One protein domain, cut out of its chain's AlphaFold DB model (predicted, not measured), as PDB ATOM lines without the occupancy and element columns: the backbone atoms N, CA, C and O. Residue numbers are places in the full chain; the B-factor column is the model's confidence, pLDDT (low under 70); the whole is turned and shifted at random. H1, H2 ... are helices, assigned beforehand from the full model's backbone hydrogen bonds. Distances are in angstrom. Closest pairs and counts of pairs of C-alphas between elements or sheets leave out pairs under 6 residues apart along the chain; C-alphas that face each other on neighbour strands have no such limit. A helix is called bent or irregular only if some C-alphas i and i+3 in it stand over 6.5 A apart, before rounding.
ATOM      1  N   ALA A 459      15.054  34.082  10.604       97.00
ATOM      2  CA  ALA A 459      15.949  34.427  11.714       97.00
ATOM      3  C   ALA A 459      17.061  33.388  11.943       97.00
ATOM      4  O   ALA A 459      18.189  33.732  12.294       97.00
ATOM      5  N   MET A 460      16.766  32.107  11.708       97.44
ATOM      6  CA  MET A 460      17.780  31.054  11.691       97.44
ATOM      7  C   MET A 460      18.712  31.151  10.476       97.44
ATOM      8  O   MET A 460      19.882  30.806  10.606       97.44
ATOM      9  N   ASN A 461      18.217  31.580   9.310       96.94
ATOM     10  CA  ASN A 461      19.031  31.810   8.112       96.94
ATOM     11  C   ASN A 461      20.083  32.896   8.386       96.94
ATOM     12  O   ASN A 461      21.268  32.628   8.224       96.94
ATOM     13  N   GLU A 462      19.641  34.042   8.908       97.56
ATOM     14  CA  GLU A 462      20.486  35.157   9.355       97.56
ATOM     15  C   GLU A 462      21.504  34.730  10.412       97.56
ATOM     16  O   GLU A 462      22.711  34.881  10.231       97.56
ATOM     17  N   GLY A 463      21.036  34.110  11.501       97.69
ATOM     18  CA  GLY A 463      21.928  33.716  12.588       97.69
ATOM     19  C   GLY A 463      22.955  32.659  12.166       97.69
ATOM     20  O   GLY A 463      24.068  32.639  12.678       97.69
ATOM     21  N   LEU A 464      22.629  31.773  11.217       98.12
ATOM     22  CA  LEU A 464      23.616  30.846  10.654       98.12
ATOM     23  C   LEU A 464      24.669  31.577   9.808       98.12
ATOM     24  O   LEU A 464      25.849  31.249   9.936       98.12
ATOM     25  N   SER A 465      24.265  32.557   8.994       97.88
ATOM     26  CA  SER A 465      25.192  33.413   8.242       97.88
ATOM     27  C   SER A 465      26.150  34.166   9.169       97.88
ATOM     28  O   SER A 465      27.360  34.083   8.961       97.88
ATOM     29  N   ASP A 466      25.657  34.764  10.258       98.44
ATOM     30  CA  ASP A 466      26.484  35.426  11.285       98.44
ATOM     31  C   ASP A 466      27.452  34.452  11.982       98.44
ATOM     32  O   ASP A 466      28.630  34.744  12.187       98.44
ATOM     33  N   ILE A 467      26.996  33.236  12.303       98.44
ATOM     34  CA  ILE A 467      27.855  32.187  12.876       98.44
ATOM     35  C   ILE A 467      29.008  31.832  11.938       98.44
ATOM     36  O   ILE A 467      30.139  31.613  12.393       98.44
ATOM     37  N   TRP A 468      28.734  31.705  10.640       98.12
ATOM     38  CA  TRP A 468      29.775  31.410   9.664       98.12
ATOM     39  C   TRP A 468      30.706  32.595   9.460       98.12
ATOM     40  O   TRP A 468      31.910  32.353   9.391       98.12
ATOM     41  N   ALA A 469      30.193  33.824   9.477       98.00
ATOM     42  CA  ALA A 469      30.991  35.043   9.449       98.00
ATOM     43  C   ALA A 469      32.030  35.069  10.578       98.00
ATOM     44  O   ALA A 469      33.232  34.995  10.313       98.00
ATOM     45  N   ALA A 470      31.578  34.957  11.830       97.56
ATOM     46  CA  ALA A 470      32.451  34.855  12.999       97.56
ATOM     47  C   ALA A 470      33.457  33.688  12.888       97.56
ATOM     48  O   ALA A 470      34.638  33.774  13.240       97.56
ATOM     49  N   SER A 471      33.014  32.541  12.367       98.12
ATOM     50  CA  SER A 471      33.893  31.377  12.208       98.12
ATOM     51  C   SER A 471      34.998  31.597  11.171       98.12
ATOM     52  O   SER A 471      36.110  31.094  11.365       98.12
ATOM     53  N   VAL A 472      34.704  32.316  10.084       98.31
ATOM     54  CA  VAL A 472      35.662  32.657   9.025       98.31
ATOM     55  C   VAL A 472      36.655  33.701   9.520       98.31
ATOM     56  O   VAL A 472      37.856  33.513   9.331       98.31
ATOM     57  N   GLU A 473      36.218  34.734  10.231       97.12
ATOM     58  CA  GLU A 473      37.148  35.699  10.823       97.12
ATOM     59  C   GLU A 473      38.116  35.036  11.801       97.12
ATOM     60  O   GLU A 473      39.334  35.198  11.701       97.12
ATOM     61  N   ASN A 474      37.613  34.174  12.688       96.00
ATOM     62  CA  ASN A 474      38.485  33.399  13.562       96.00
ATOM     63  C   ASN A 474      39.392  32.435  12.770       96.00
ATOM     64  O   ASN A 474      40.531  32.177  13.175       96.00
ATOM     65  N   TYR A 475      38.939  31.890  11.638       96.62
ATOM     66  CA  TYR A 475      39.804  31.122  10.738       96.62
ATOM     67  C   TYR A 475      40.950  31.989  10.201       96.62
ATOM     68  O   TYR A 475      42.105  31.562  10.285       96.62
ATOM     69  N   VAL A 476      40.674  33.223   9.766       96.44
ATOM     70  CA  VAL A 476      41.705  34.188   9.354       96.44
ATOM     71  C   VAL A 476      42.691  34.441  10.491       96.44
ATOM     72  O   VAL A 476      43.888  34.203  10.315       96.44
ATOM     73  N   LEU A 477      42.205  34.818  11.676       93.81
ATOM     74  CA  LEU A 477      43.052  35.147  12.828       93.81
ATOM     75  C   LEU A 477      43.917  33.970  13.301       93.81
ATOM     76  O   LEU A 477      45.004  34.159  13.844       93.81
ATOM     77  N   THR A 478      43.456  32.731  13.113       93.19
ATOM     78  CA  THR A 478      44.159  31.538  13.617       93.19
ATOM     79  C   THR A 478      45.002  30.810  12.574       93.19
ATOM     80  O   THR A 478      45.874  30.015  12.954       93.19
ATOM     81  N   ARG A 479      44.748  31.021  11.278       92.44
ATOM     82  CA  ARG A 479      45.399  30.281  10.182       92.44
ATOM     83  C   ARG A 479      46.109  31.157   9.165       92.44
ATOM     84  O   ARG A 479      47.070  30.670   8.574       92.44
ATOM     85  N   ILE A 480      45.654  32.389   8.966       91.94
ATOM     86  CA  ILE A 480      46.126  33.263   7.890       91.94
ATOM     87  C   ILE A 480      46.953  34.408   8.472       91.94
ATOM     88  O   ILE A 480      48.160  34.457   8.244       91.94
ATOM     89  N   ASP A 481      46.340  35.291   9.260       92.50
ATOM     90  CA  ASP A 481      47.007  36.459   9.832       92.50
ATOM     91  C   ASP A 481      46.391  36.850  11.182       92.50
ATOM     92  O   ASP A 481      45.314  37.432  11.256       92.50
ATOM     93  N   SER A 482      47.112  36.553  12.264       92.25
ATOM     94  CA  SER A 482      46.697  36.884  13.629       92.25
ATOM     95  C   SER A 482      46.947  38.343  14.019       92.25
ATOM     96  O   SER A 482      46.773  38.682  15.187       92.25
ATOM     97  N   SER A 483      47.503  39.164  13.121       92.12
ATOM     98  CA  SER A 483      47.768  40.584  13.378       92.12
ATOM     99  C   SER A 483      46.626  41.503  12.954       92.12
ATOM    100  O   SER A 483      46.675  42.687  13.270       92.12
ATOM    101  N   LEU A 484      45.617  40.957  12.273       91.50
ATOM    102  CA  LEU A 484      44.383  41.668  11.971       91.50
ATOM    103  C   LEU A 484      43.571  41.918  13.244       91.50
ATOM    104  O   LEU A 484      43.578  41.107  14.170       91.50
ATOM    105  N   GLU A 485      42.875  43.046  13.264       86.06
ATOM    106  CA  GLU A 485      42.080  43.516  14.400       86.06
ATOM    107  C   GLU A 485      40.588  43.248  14.159       86.06
ATOM    108  O   GLU A 485      39.778  44.155  14.251       86.06
ATOM    109  N   PHE A 486      40.227  42.013  13.802       91.06
ATOM    110  CA  PHE A 486      38.819  41.611  13.684       91.06
ATOM    111  C   PHE A 486      38.209  41.379  15.065       91.06
ATOM    112  O   PHE A 486      38.834  40.720  15.910       91.06
ATOM    113  N   ASP A 487      36.985  41.859  15.286       90.44
ATOM    114  CA  ASP A 487      36.205  41.496  16.465       90.44
ATOM    115  C   ASP A 487      35.157  40.457  16.086       90.44
ATOM    116  O   ASP A 487      34.017  40.773  15.788       90.44
ATOM    117  N   THR A 488      35.548  39.186  16.185       91.62
ATOM    118  CA  THR A 488      34.761  38.015  15.767       91.62
ATOM    119  C   THR A 488      33.323  37.939  16.304       91.62
ATOM    120  O   THR A 488      32.532  37.126  15.826       91.62
ATOM    121  N   TRP A 489      32.974  38.701  17.342       93.38
ATOM    122  CA  TRP A 489      31.615  38.728  17.887       93.38
ATOM    123  C   TRP A 489      30.791  39.940  17.447       93.38
ATOM    124  O   TRP A 489      29.602  39.987  17.769       93.38
ATOM    125  N   GLY A 490      31.384  40.891  16.731       93.06
ATOM    126  CA  GLY A 490      30.690  41.931  15.986       93.06
ATOM    127  C   GLY A 490      30.385  41.453  14.568       93.06
ATOM    128  O   GLY A 490      31.152  40.698  13.986       93.06
ATOM    129  N   ILE A 491      29.228  41.849  14.043       95.12
ATOM    130  CA  ILE A 491      28.871  41.680  12.634       95.12
ATOM    131  C   ILE A 491      28.746  43.069  12.012       95.12
ATOM    132  O   ILE A 491      27.915  43.878  12.433       95.12
ATOM    133  N   GLY A 492      29.573  43.321  11.010       92.50
ATOM    134  CA  GLY A 492      29.788  44.554  10.276       92.50
ATOM    135  C   GLY A 492      30.446  45.642  11.119       92.50
ATOM    136  O   GLY A 492      30.203  46.825  10.893       92.50
ATOM    137  N   GLU A 493      31.267  45.270  12.098       90.88
ATOM    138  CA  GLU A 493      31.968  46.205  12.981       90.88
ATOM    139  C   GLU A 493      33.047  47.014  12.254       90.88
ATOM    140  O   GLU A 493      33.399  48.106  12.685       90.88
ATOM    141  N   GLN A 494      33.567  46.504  11.132       91.19
ATOM    142  CA  GLN A 494      34.525  47.238  10.298       91.19
ATOM    143  C   GLN A 494      33.864  48.203   9.301       91.19
ATOM    144  O   GLN A 494      34.568  48.997   8.674       91.19
ATOM    145  N   ILE A 495      32.547  48.095   9.097       91.94
ATOM    146  CA  ILE A 495      31.822  48.859   8.072       91.94
ATOM    147  C   ILE A 495      30.809  49.843   8.648       91.94
ATOM    148  O   ILE A 495      30.387  50.732   7.914       91.94
ATOM    149  N   ASP A 496      30.403  49.698   9.913       89.50
ATOM    150  CA  ASP A 496      29.523  50.656  10.582       89.50
ATOM    151  C   ASP A 496      30.287  51.949  10.885       89.50
ATOM    152  O   ASP A 496      31.194  51.991  11.706       89.50
ATOM    153  N   GLU A 497      29.900  53.025  10.209       88.69
ATOM    154  CA  GLU A 497      30.533  54.340  10.318       88.69
ATOM    155  C   GLU A 497      29.674  55.321  11.128       88.69
ATOM    156  O   GLU A 497      30.008  56.500  11.285       88.69
ATOM    157  N   SER A 498      28.553  54.856  11.686       83.38
ATOM    158  CA  SER A 498      27.648  55.687  12.486       83.38
ATOM    159  C   SER A 498      28.252  56.140  13.822       83.38
ATOM    160  O   SER A 498      27.721  57.046  14.474       83.38
ATOM    161  N   ASP A 499      29.372  55.541  14.225       83.06
ATOM    162  CA  ASP A 499      30.212  55.959  15.348       83.06
ATOM    163  C   ASP A 499      31.357  56.915  14.950       83.06
ATOM    164  O   ASP A 499      32.104  57.394  15.810       83.06
ATOM    165  N   GLY A 500      31.447  57.267  13.664       78.88
ATOM    166  CA  GLY A 500      32.501  58.100  13.094       78.88
ATOM    167  C   GLY A 500      33.747  57.332  12.645       78.88
ATOM    168  O   GLY A 500      34.796  57.969  12.488       78.88
ATOM    169  N   GLY A 501      33.649  56.015  12.462       77.88
ATOM    170  CA  GLY A 501      34.717  55.159  11.941       77.88
ATOM    171  C   GLY A 501      35.693  54.724  13.012       77.88
ATOM    172  O   GLY A 501      36.913  54.755  12.813       77.88
ATOM    173  N   LEU A 502      35.171  54.412  14.198       83.88
ATOM    174  CA  LEU A 502      35.992  53.865  15.265       83.88
ATOM    175  C   LEU A 502      36.512  52.483  14.845       83.88
ATOM    176  O   LEU A 502      35.779  51.699  14.249       83.88
ATOM    177  N   PRO A 503      37.787  52.161  15.126       80.50
ATOM    178  CA  PRO A 503      38.323  50.861  14.761       80.50
ATOM    179  C   PRO A 503      37.631  49.753  15.560       80.50
ATOM    180  O   PRO A 503      37.265  49.948  16.720       80.50
ATOM    181  N   ALA A 504      37.536  48.570  14.956       79.06
ATOM    182  CA  ALA A 504      37.061  47.363  15.617       79.06
ATOM    183  C   ALA A 504      37.789  47.130  16.956       79.06
ATOM    184  O   ALA A 504      39.011  47.280  17.071       79.06
ATOM    185  N   GLY A 505      37.025  46.800  17.997       73.88
ATOM    186  CA  GLY A 505      37.535  46.647  19.360       73.88
ATOM    187  C   GLY A 505      37.798  47.966  20.101       73.88
ATOM    188  O   GLY A 505      38.161  47.920  21.285       73.88
ATOM    189  N   ASP A 506      37.599  49.138  19.472       83.81
ATOM    190  CA  ASP A 506      37.479  50.378  20.234       83.81
ATOM    191  C   ASP A 506      36.304  50.235  21.186       83.81
ATOM    192  O   ASP A 506      35.250  49.704  20.841       83.81
ATOM    193  N   PRO A 507      36.462  50.731  22.413       75.62
ATOM    194  CA  PRO A 507      35.385  50.821  23.330       75.62
ATOM    195  C   PRO A 507      34.012  51.196  22.736       75.62
ATOM    196  O   PRO A 507      32.992  50.550  23.000       75.62
ATOM    197  N   ASP A 508      33.975  52.312  22.045       82.12
ATOM    198  CA  ASP A 508      32.732  52.931  21.632       82.12
ATOM    199  C   ASP A 508      32.388  52.556  20.182       82.12
ATOM    200  O   ASP A 508      31.459  53.147  19.630       82.12
ATOM    201  N   SER A 509      33.097  51.562  19.612       84.88
ATOM    202  CA  SER A 509      32.815  51.025  18.285       84.88
ATOM    203  C   SER A 509      31.441  50.372  18.241       84.88
ATOM    204  O   SER A 509      30.961  49.779  19.218       84.88
ATOM    205  N   ARG A 510      30.812  50.459  17.079       87.50
ATOM    206  CA  ARG A 510      29.529  49.837  16.784       87.50
ATOM    207  C   ARG A 510      29.701  48.663  15.835       87.50
ATOM    208  O   ARG A 510      30.754  48.437  15.257       87.50
ATOM    209  N   ALA A 511      28.644  47.878  15.760       90.38
ATOM    210  CA  ALA A 511      28.462  46.811  14.797       90.38
ATOM    211  C   ALA A 511      26.972  46.790  14.453       90.38
ATOM    212  O   ALA A 511      26.150  47.224  15.267       90.38
ATOM    213  N   LEU A 512      26.598  46.229  13.303       91.06
ATOM    214  CA  LEU A 512      25.184  46.033  12.977       91.06
ATOM    215  C   LEU A 512      24.531  45.099  13.998       91.06
ATOM    216  O   LEU A 512      23.366  45.284  14.353       91.06
ATOM    217  N   ARG A 513      25.271  44.079  14.450       93.44
ATOM    218  CA  ARG A 513      24.838  43.123  15.476       93.44
ATOM    219  C   ARG A 513      26.020  42.695  16.338       93.44
ATOM    220  O   ARG A 513      27.106  42.448  15.829       93.44
ATOM    221  N   TRP A 514      25.772  42.515  17.633       92.69
ATOM    222  CA  TRP A 514      26.718  41.877  18.554       92.69
ATOM    223  C   TRP A 514      26.226  40.482  18.919       92.69
ATOM    224  O   TRP A 514      25.137  40.322  19.470       92.69
ATOM    225  N   MET A 515      27.024  39.454  18.647       94.56
ATOM    226  CA  MET A 515      26.669  38.073  18.970       94.56
ATOM    227  C   MET A 515      26.765  37.782  20.469       94.56
ATOM    228  O   MET A 515      25.997  36.990  21.015       94.56
ATOM    229  N   ASP A 516      27.710  38.413  21.154       89.50
ATOM    230  CA  ASP A 516      27.954  38.232  22.579       89.50
ATOM    231  C   ASP A 516      27.014  39.071  23.457       89.50
ATOM    232  O   ASP A 516      26.670  38.650  24.568       89.50
ATOM    233  N   ALA A 517      26.541  40.213  22.955       87.88
ATOM    234  CA  ALA A 517      25.614  41.100  23.651       87.88
ATOM    235  C   ALA A 517      24.499  41.671  22.743       87.88
ATOM    236  O   ALA A 517      24.373  42.889  22.664       87.88
ATOM    237  N   PRO A 518      23.610  40.850  22.145       91.75
ATOM    238  CA  PRO A 518      22.646  41.305  21.126       91.75
ATOM    239  C   PRO A 518      21.779  42.513  21.519       91.75
ATOM    240  O   PRO A 518      21.414  43.341  20.686       91.75
ATOM    241  N   LYS A 519      21.482  42.661  22.815       88.25
ATOM    242  CA  LYS A 519      20.687  43.772  23.355       88.25
ATOM    243  C   LYS A 519      21.304  45.157  23.132       88.25
ATOM    244  O   LYS A 519      20.559  46.132  23.224       88.25
ATOM    245  N   THR A 520      22.611  45.275  22.880       85.19
ATOM    246  CA  THR A 520      23.269  46.572  22.635       85.19
ATOM    247  C   THR A 520      22.758  47.248  21.367       85.19
ATOM    248  O   THR A 520      22.544  48.456  21.395       85.19
ATOM    249  N   GLU A 521      22.439  46.469  20.333       87.00
ATOM    250  CA  GLU A 521      21.836  46.948  19.076       87.00
ATOM    251  C   GLU A 521      20.332  46.644  19.013       87.00
ATOM    252  O   GLU A 521      19.699  46.670  17.962       87.00
ATOM    253  N   GLY A 522      19.723  46.367  20.170       89.62
ATOM    254  CA  GLY A 522      18.287  46.148  20.269       89.62
ATOM    255  C   GLY A 522      17.815  44.788  19.761       89.62
ATOM    256  O   GLY A 522      16.621  44.646  19.534       89.62
ATOM    257  N   ASN A 523      18.686  43.782  19.635       93.56
ATOM    258  CA  ASN A 523      18.274  42.414  19.313       93.56
ATOM    259  C   ASN A 523      17.975  41.595  20.590       93.56
ATOM    260  O   ASN A 523      18.541  41.871  21.656       93.56
ATOM    261  N   PRO A 524      17.079  40.593  20.531       94.38
ATOM    262  CA  PRO A 524      16.881  39.628  21.606       94.38
ATOM    263  C   PRO A 524      18.093  38.704  21.760       94.38
ATOM    264  O   PRO A 524      18.710  38.286  20.787       94.38
ATOM    265  N   ASP A 525      18.390  38.323  22.998       92.00
ATOM    266  CA  ASP A 525      19.423  37.341  23.352       92.00
ATOM    267  C   ASP A 525      18.833  35.987  23.797       92.00
ATOM    268  O   ASP A 525      19.561  35.007  23.960       92.00
ATOM    269  N   CYS A 526      17.510  35.910  23.964       89.38
ATOM    270  CA  CYS A 526      16.779  34.692  24.290       89.38
ATOM    271  C   CYS A 526      15.393  34.646  23.621       89.38
ATOM    272  O   CYS A 526      14.803  35.666  23.259       89.38
ATOM    273  N   TYR A 527      14.872  33.430  23.446       92.19
ATOM    274  CA  TYR A 527      13.599  33.189  22.766       92.19
ATOM    275  C   TYR A 527      12.425  33.818  23.532       92.19
ATOM    276  O   TYR A 527      12.191  33.485  24.696       92.19
ATOM    277  N   GLY A 528      11.683  34.715  22.878       90.25
ATOM    278  CA  GLY A 528      10.566  35.441  23.495       90.25
ATOM    279  C   GLY A 528      10.973  36.467  24.565       90.25
ATOM    280  O   GLY A 528      10.115  36.897  25.338       90.25
ATOM    281  N   GLY A 529      12.262  36.813  24.652       88.12
ATOM    282  CA  GLY A 529      12.801  37.766  25.622       88.12
ATOM    283  C   GLY A 529      12.571  39.236  25.267       88.12
ATOM    284  O   GLY A 529      11.788  39.582  24.380       88.12
ATOM    285  N   ASP A 530      13.286  40.120  25.965       89.94
ATOM    286  CA  ASP A 530      13.310  41.545  25.626       89.94
ATOM    287  C   ASP A 530      13.781  41.740  24.178       89.94
ATOM    288  O   ASP A 530      14.667  41.032  23.704       89.94
ATOM    289  N   ASN A 531      13.185  42.716  23.489       91.75
ATOM    290  CA  ASN A 531      13.398  43.015  22.068       91.75
ATOM    291  C   ASN A 531      12.967  41.922  21.066       91.75
ATOM    292  O   ASN A 531      13.167  42.092  19.864       91.75
ATOM    293  N   TRP A 532      12.344  40.827  21.513       93.88
ATOM    294  CA  TRP A 532      11.802  39.806  20.613       93.88
ATOM    295  C   TRP A 532      10.722  40.386  19.692       93.88
ATOM    296  O   TRP A 532       9.764  41.016  20.151       93.88
ATOM    297  N   THR A 533      10.857  40.147  18.388       94.06
ATOM    298  CA  THR A 533       9.809  40.448  17.408       94.06
ATOM    299  C   THR A 533       8.913  39.228  17.265       94.06
ATOM    300  O   THR A 533       9.405  38.141  16.985       94.06
ATOM    301  N   ASP A 534       7.604  39.394  17.463       93.44
ATOM    302  CA  ASP A 534       6.643  38.303  17.278       93.44
ATOM    303  C   ASP A 534       6.700  37.795  15.822       93.44
ATOM    304  O   ASP A 534       6.392  38.575  14.915       93.44
ATOM    305  N   PRO A 535       7.086  36.526  15.572       90.50
ATOM    306  CA  PRO A 535       7.137  35.973  14.224       90.50
ATOM    307  C   PRO A 535       5.753  35.923  13.567       90.50
ATOM    308  O   PRO A 535       5.660  35.922  12.343       90.50
ATOM    309  N   GLU A 536       4.671  35.951  14.351       88.62
ATOM    310  CA  GLU A 536       3.291  36.062  13.869       88.62
ATOM    311  C   GLU A 536       2.896  37.515  13.559       88.62
ATOM    312  O   GLU A 536       1.855  38.024  13.977       88.62
ATOM    313  N   CYS A 537       3.737  38.204  12.781       85.38
ATOM    314  CA  CYS A 537       3.643  39.647  12.550       85.38
ATOM    315  C   CYS A 537       2.629  40.073  11.464       85.38
ATOM    316  O   CYS A 537       2.503  41.261  11.148       85.38
ATOM    317  N   GLY A 538       1.894  39.121  10.881       87.25
ATOM    318  CA  GLY A 538       1.053  39.320   9.699       87.25
ATOM    319  C   GLY A 538       1.765  38.882   8.417       87.25
ATOM    320  O   GLY A 538       2.448  37.865   8.419       87.25
ATOM    321  N   THR A 539       1.574  39.610   7.312       85.56
ATOM    322  CA  THR A 539       2.226  39.305   6.025       85.56
ATOM    323  C   THR A 539       3.699  39.736   6.061       85.56
ATOM    324  O   THR A 539       3.948  40.942   6.183       85.56
ATOM    325  N   PRO A 540       4.669  38.810   5.946       85.38
ATOM    326  CA  PRO A 540       6.091  39.148   5.854       85.38
ATOM    327  C   PRO A 540       6.371  40.042   4.640       85.38
ATOM    328  O   PRO A 540       5.739  39.894   3.597       85.38
ATOM    329  N   ASN A 541       7.238  41.038   4.806       78.69
ATOM    330  CA  ASN A 541       7.707  41.921   3.741       78.69
ATOM    331  C   ASN A 541       8.978  42.667   4.186       78.69
ATOM    332  O   ASN A 541       9.365  42.639   5.352       78.69
ATOM    333  N   LEU A 542       9.602  43.412   3.273       74.25
ATOM    334  CA  LEU A 542      10.814  44.181   3.583       74.25
ATOM    335  C   LEU A 542      10.619  45.202   4.721       74.25
ATOM    336  O   LEU A 542      11.533  45.427   5.506       74.25
ATOM    337  N   ALA A 543       9.438  45.815   4.849       79.75
ATOM    338  CA  ALA A 543       9.203  46.868   5.843       79.75
ATOM    339  C   ALA A 543       9.056  46.339   7.279       79.75
ATOM    340  O   ALA A 543       9.225  47.107   8.225       79.75
ATOM    341  N   ASN A 544       8.721  45.058   7.450       85.31
ATOM    342  CA  ASN A 544       8.671  44.402   8.757       85.31
ATOM    343  C   ASN A 544       9.798  43.385   8.947       85.31
ATOM    344  O   ASN A 544       9.665  42.490   9.782       85.31
ATOM    345  N   ASP A 545      10.886  43.527   8.185       87.94
ATOM    346  CA  ASP A 545      12.052  42.656   8.283       87.94
ATOM    347  C   ASP A 545      11.694  41.171   8.090       87.94
ATOM    348  O   ASP A 545      12.120  40.302   8.846       87.94
ATOM    349  N   GLN A 546      10.785  40.880   7.156       90.12
ATOM    350  CA  GLN A 546      10.250  39.532   6.941       90.12
ATOM    351  C   GLN A 546       9.735  38.878   8.243       90.12
ATOM    352  O   GLN A 546       9.901  37.681   8.466       90.12
ATOM    353  N   CYS A 547       9.097  39.667   9.115       93.69
ATOM    354  CA  CYS A 547       8.759  39.317  10.501       93.69
ATOM    355  C   CYS A 547       9.963  39.106  11.442       93.69
ATOM    356  O   CYS A 547       9.968  38.186  12.261       93.69
ATOM    357  N   GLY A 548      10.941  40.012  11.372       93.62
ATOM    358  CA  GLY A 548      12.036  40.146  12.335       93.62
ATOM    359  C   GLY A 548      13.190  39.168  12.142       93.62
ATOM    360  O   GLY A 548      13.719  38.687  13.144       93.62
ATOM    361  N   VAL A 549      13.561  38.832  10.903       96.81
ATOM    362  CA  VAL A 549      14.628  37.858  10.621       96.81
ATOM    363  C   VAL A 549      15.994  38.338  11.120       96.81
ATOM    364  O   VAL A 549      16.627  37.624  11.899       96.81
ATOM    365  N   HIS A 550      16.410  39.568  10.805       95.00
ATOM    366  CA  HIS A 550      17.689  40.102  11.286       95.00
ATOM    367  C   HIS A 550      17.623  40.357  12.787       95.00
ATOM    368  O   HIS A 550      18.584  40.086  13.503       95.00
ATOM    369  N   ASN A 551      16.477  40.822  13.293       94.25
ATOM    370  CA  ASN A 551      16.332  41.092  14.718       94.25
ATOM    371  C   ASN A 551      16.409  39.805  15.557       94.25
ATOM    372  O   ASN A 551      17.261  39.675  16.430       94.25
ATOM    373  N   ASN A 552      15.556  38.817  15.284       97.38
ATOM    374  CA  ASN A 552      15.471  37.599  16.093       97.38
ATOM    375  C   ASN A 552      16.689  36.666  15.929       97.38
ATOM    376  O   ASN A 552      16.875  35.777  16.766       97.38
ATOM    377  N   SER A 553      17.541  36.882  14.916       97.62
ATOM    378  CA  SER A 553      18.823  36.176  14.747       97.62
ATOM    379  C   SER A 553      19.731  36.277  15.984       97.62
ATOM    380  O   SER A 553      20.460  35.329  16.296       97.62
ATOM    381  N   GLY A 554      19.599  37.361  16.765       96.38
ATOM    382  CA  GLY A 554      20.348  37.605  18.001       96.38
ATOM    383  C   GLY A 554      20.288  36.451  19.007       96.38
ATOM    384  O   GLY A 554      21.269  36.186  19.707       96.38
ATOM    385  N   VAL A 555      19.191  35.684  19.028       96.12
ATOM    386  CA  VAL A 555      19.062  34.494  19.884       96.12
ATOM    387  C   VAL A 555      20.055  33.408  19.472       96.12
ATOM    388  O   VAL A 555      20.768  32.862  20.316       96.12
ATOM    389  N   LEU A 556      20.128  33.098  18.175       97.00
ATOM    390  CA  LEU A 556      21.034  32.073  17.662       97.00
ATOM    391  C   LEU A 556      22.495  32.531  17.770       97.00
ATOM    392  O   LEU A 556      23.356  31.737  18.163       97.00
ATOM    393  N   ASN A 557      22.746  33.821  17.538       96.44
ATOM    394  CA  ASN A 557      24.054  34.441  17.720       96.44
ATOM    395  C   ASN A 557      24.550  34.288  19.164       96.44
ATOM    396  O   ASN A 557      25.644  33.763  19.398       96.44
ATOM    397  N   LYS A 558      23.704  34.628  20.146       93.75
ATOM    398  CA  LYS A 558      24.029  34.468  21.569       93.75
ATOM    399  C   LYS A 558      24.266  33.015  21.950       93.75
ATOM    400  O   LYS A 558      25.181  32.718  22.719       93.75
ATOM    401  N   TRP A 559      23.464  32.088  21.431       94.44
ATOM    402  CA  TRP A 559      23.639  30.663  21.714       94.44
ATOM    403  C   TRP A 559      24.957  30.125  21.168       94.44
ATOM    404  O   TRP A 559      25.639  29.370  21.865       94.44
ATOM    405  N   TYR A 560      25.341  30.523  19.954       95.50
ATOM    406  CA  TYR A 560      26.629  30.147  19.384       95.50
ATOM    407  C   TYR A 560      27.789  30.707  20.200       95.50
ATOM    408  O   TYR A 560      28.693  29.961  20.579       95.50
ATOM    409  N   TYR A 561      27.711  31.985  20.557       92.38
ATOM    410  CA  TYR A 561      28.685  32.616  21.429       92.38
ATOM    411  C   TYR A 561      28.863  31.852  22.749       92.38
ATOM    412  O   TYR A 561      29.974  31.458  23.103       92.38
ATOM    413  N   LEU A 562      27.764  31.556  23.451       87.75
ATOM    414  CA  LEU A 562      27.792  30.802  24.708       87.75
ATOM    415  C   LEU A 562      28.334  29.378  24.528       87.75
ATOM    416  O   LEU A 562      29.007  28.862  25.421       87.75
ATOM    417  N   MET A 563      28.067  28.739  23.387       89.88
ATOM    418  CA  MET A 563      28.614  27.422  23.061       89.88
ATOM    419  C   MET A 563      30.141  27.461  22.899       89.88
ATOM    420  O   MET A 563      30.815  26.520  23.323       89.88
ATOM    421  N   VAL A 564      30.685  28.523  22.299       88.31
ATOM    422  CA  VAL A 564      32.123  28.671  22.026       88.31
ATOM    423  C   VAL A 564      32.886  29.213  23.240       88.31
ATOM    424  O   VAL A 564      33.894  28.629  23.641       88.31
ATOM    425  N   ALA A 565      32.415  30.306  23.841       84.25
ATOM    426  CA  ALA A 565      33.093  31.023  24.924       84.25
ATOM    427  C   ALA A 565      32.751  30.490  26.333       84.25
ATOM    428  O   ALA A 565      33.540  30.650  27.272       84.25
ATOM    429  N   GLY A 566      31.607  29.812  26.482       72.50
ATOM    430  CA  GLY A 566      31.063  29.361  27.765       72.50
ATOM    431  C   GLY A 566      30.270  30.442  28.511       72.50
ATOM    432  O   GLY A 566      30.367  31.630  28.217       72.50
ATOM    433  N   SER A 567      29.479  30.029  29.508       67.81
ATOM    434  CA  SER A 567      28.700  30.932  30.369       67.81
ATOM    435  C   SER A 567      29.439  31.309  31.662       67.81
ATOM    436  O   SER A 567      30.349  30.605  32.110       67.81
ATOM    437  N   GLY A 568      29.047  32.424  32.289       49.88
ATOM    438  CA  GLY A 568      29.587  32.866  33.587       49.88
ATOM    439  C   GLY A 568      30.982  33.500  33.531       49.88
ATOM    440  O   GLY A 568      31.555  33.833  34.570       49.88
ATOM    441  N   GLN A 569      31.524  33.683  32.330       50.19
ATOM    442  CA  GLN A 569      32.618  34.613  32.086       50.19
ATOM    443  C   GLN A 569      32.060  36.043  32.205       50.19
ATOM    444  O   GLN A 569      30.901  36.295  31.880       50.19
ATOM    445  N   THR A 570      32.859  36.994  32.692       44.91
ATOM    446  CA  THR A 570      32.520  38.419  32.560       44.91
ATOM    447  C   THR A 570      32.767  38.791  31.104       44.91
ATOM    448  O   THR A 570      33.895  39.093  30.730       44.91
ATOM    449  N   LEU A 571      31.745  38.612  30.281       43.56
ATOM    450  CA  LEU A 571      31.770  38.895  28.847       43.56
ATOM    451  C   LEU A 571      31.284  40.317  28.625       43.56
ATOM    452  O   LEU A 571      30.744  40.878  29.571       43.56
ATOM    453  N   SER A 572      31.566  40.910  27.466       49.16
ATOM    454  CA  SER A 572      31.550  42.357  27.227       49.16
ATOM    455  C   SER A 572      31.423  42.669  25.754       49.16
ATOM    456  O   SER A 572      32.236  42.097  25.039       49.16
ATOM    457  N   PRO A 573      30.535  43.598  25.332       47.81
ATOM    458  CA  PRO A 573      30.471  43.991  23.931       47.81
ATOM    459  C   PRO A 573      31.832  44.558  23.530       47.81
ATOM    460  O   PRO A 573      32.319  45.488  24.188       47.81
ATOM    461  N   GLY A 574      32.442  43.966  22.511       53.28
ATOM    462  CA  GLY A 574      33.757  44.342  22.008       53.28
ATOM    463  C   GLY A 574      34.960  43.798  22.801       53.28
ATOM    464  O   GLY A 574      34.902  43.529  24.013       53.28
ATOM    465  N   PHE A 575      36.104  43.676  22.122       41.38
ATOM    466  CA  PHE A 575      37.382  43.197  22.661       41.38
ATOM    467  C   PHE A 575      37.865  44.009  23.889       41.38
ATOM    468  O   PHE A 575      38.577  45.004  23.789       41.38
ATOM    469  N   GLY A 576      37.533  43.548  25.103       43.31
ATOM    470  CA  GLY A 576      38.131  44.031  26.363       43.31
ATOM    471  C   GLY A 576      37.306  45.005  27.226       43.31
ATOM    472  O   GLY A 576      37.873  45.669  28.098       43.31
ATOM    473  N   LYS A 577      35.984  45.084  27.048       45.22
ATOM    474  CA  LYS A 577      35.063  45.936  27.840       45.22
ATOM    475  C   LYS A 577      34.427  45.228  29.052       45.22
ATOM    476  O   LYS A 577      34.932  44.175  29.420       45.22
ATOM    477  N   PRO A 578      33.378  45.765  29.722       37.44
ATOM    478  CA  PRO A 578      32.468  45.038  30.634       37.44
ATOM    479  C   PRO A 578      31.034  44.838  30.056       37.44
ATOM    480  O   PRO A 578      30.380  45.843  29.781       37.44
ATOM    481  N   ALA A 579      30.481  43.612  29.953       43.50
ATOM    482  CA  ALA A 579      29.028  43.400  29.752       43.50
ATOM    483  C   ALA A 579      28.333  43.248  31.090       43.50
ATOM    484  O   ALA A 579      28.877  42.841  32.122       43.50
ATOM    485  N   VAL A 580      27.046  43.533  31.003       46.41
ATOM    486  CA  VAL A 580      26.061  43.241  32.016       46.41
ATOM    487  C   VAL A 580      25.377  41.938  31.608       46.41
ATOM    488  O   VAL A 580      24.383  41.950  30.894       46.41
ATOM    489  N   GLU A 581      25.919  40.807  32.054       52.00
ATOM    490  CA  GLU A 581      25.103  39.607  32.246       52.00
ATOM    491  C   GLU A 581      24.377  39.778  33.585       52.00
ATOM    492  O   GLU A 581      25.005  40.018  34.620       52.00
ATOM    493  N   ASP A 582      23.050  39.692  33.588       52.81
ATOM    494  CA  ASP A 582      22.230  39.936  34.781       52.81
ATOM    495  C   ASP A 582      22.244  38.765  35.790       52.81
ATOM    496  O   ASP A 582      21.649  38.861  36.865       52.81
ATOM    497  N   GLN A 583      22.976  37.682  35.492       49.28
ATOM    498  CA  GLN A 583      22.997  36.421  36.247       49.28
ATOM    499  C   GLN A 583      21.616  35.757  36.395       49.28
ATOM    500  O   GLN A 583      21.432  34.900  37.275       49.28
ATOM    501  N   ILE A 584      20.641  36.127  35.563       52.06
ATOM    502  CA  ILE A 584      19.294  35.578  35.608       52.06
ATOM    503  C   ILE A 584      19.194  34.466  34.563       52.06
ATOM    504  O   ILE A 584      19.310  34.684  33.368       52.06
ATOM    505  N   THR A 585      18.981  33.235  35.028       51.88
ATOM    506  CA  THR A 585      18.625  32.111  34.141       51.88
ATOM    507  C   THR A 585      17.402  32.440  33.282       51.88
ATOM    508  O   THR A 585      16.539  33.192  33.729       51.88
ATOM    509  N   ASP A 586      17.230  31.744  32.155       47.03
ATOM    510  CA  ASP A 586      16.043  31.799  31.274       47.03
ATOM    511  C   ASP A 586      14.685  31.615  31.999       47.03
ATOM    512  O   ASP A 586      13.619  31.838  31.435       47.03
ATOM    513  N   ALA A 587      14.702  31.199  33.271       43.38
ATOM    514  CA  ALA A 587      13.538  31.082  34.147       43.38
ATOM    515  C   ALA A 587      13.337  32.274  35.111       43.38
ATOM    516  O   ALA A 587      12.559  32.161  36.062       43.38
ATOM    517  N   GLY A 588      14.051  33.390  34.945       41.47
ATOM    518  CA  GLY A 588      13.918  34.565  35.810       41.47
ATOM    519  C   GLY A 588      14.555  34.416  37.202       41.47
ATOM    520  O   GLY A 588      14.319  35.248  38.078       41.47
ATOM    521  N   ASN A 589      15.347  33.363  37.445       45.16
ATOM    522  CA  ASN A 589      15.969  33.115  38.749       45.16
ATOM    523  C   ASN A 589      17.464  33.441  38.743       45.16
ATOM    524  O   ASN A 589      18.192  32.980  37.862       45.16
ATOM    525  N   SER A 590      17.919  34.151  39.781       37.12
ATOM    526  CA  SER A 590      19.343  34.365  40.048       37.12
ATOM    527  C   SER A 590      20.015  33.052  40.449       37.12
ATOM    528  O   SER A 590      19.495  32.288  41.272       37.12
ATOM    529  N   THR A 591      21.174  32.773  39.859       43.94
ATOM    530  CA  THR A 591      22.015  31.653  40.297       43.94
ATOM    531  C   THR A 591      22.716  31.995  41.619       43.94
ATOM    532  O   THR A 591      22.999  33.154  41.915       43.94
ATOM    533  N   ARG A 592      22.901  30.981  42.473       33.69
ATOM    534  CA  ARG A 592      23.542  31.084  43.795       33.69
ATOM    535  C   ARG A 592      25.041  30.873  43.734       33.69
ATOM    536  O   ARG A 592      25.438  29.954  42.986       33.69
TER     537      ARG A 592
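AT A GLANCE: This is residues 459 to 592 of the 592 residues of an uncharacterized protein of Gramella sp (UniProt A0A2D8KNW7). With little regular structure, this is two long helices, H1 and H3, with H1 along one edge and the long loops mostly to one side of it; the first part of H1, residues 459 to 467, packs on H3, closest at Val 549 near the kink of H3, and from there H1 and the later part of H3 spread as a V. Long loops link them through tiny H2; residues 490 to 491 pair antiparallel with 513 to 514. The printed part has 134 residues with three named helices, H1, H2, H3 in order, and no named strand: all helix, with 50 residues in named elements. It is compact, radius of gyration of the C-alphas 15.3 A, spanning 46 by 44 by 29 A.

IN THESE COORDINATES: H1, residues 459 to 480, starts at C-alpha (15.949, 34.427, 11.714) and is 30.4 A long. H2 is residues 518 to 521, 6.1 A. H3, residues 542 to 565, is 33.5 A and ends at C-alpha (33.093, 31.023, 24.924); it is irregular, C-alphas 547 and 550 being 9.0 A apart, with a kink of 34 degrees near residue 549.

HOW THE PARTS SIT: With residues 459 to 467 alone, H1 touches H3, the same way at a steep tilt of 46 degrees; the closest C-alphas, of Ala 459 and Val 549, are 3.8 A apart. H3, with residues 554 to 558 alone, touches H2; the closest C-alphas, of Pro 518 and Gly 554, are 5.4 A apart. H1 and H2 are apart. Every O i to N i+4 pair is within hydrogen-bond range in H1, 13 of 20 in H3; H2 is too short for one, and its one O i to N i+3 pair is within range.

THE WHOLE: The C-alphas farthest apart, of Ser 483 and Gly 538, are 46.9 A apart. The printed part has no cut; both links are long. Residues 567 to 592 have pLDDT under 70.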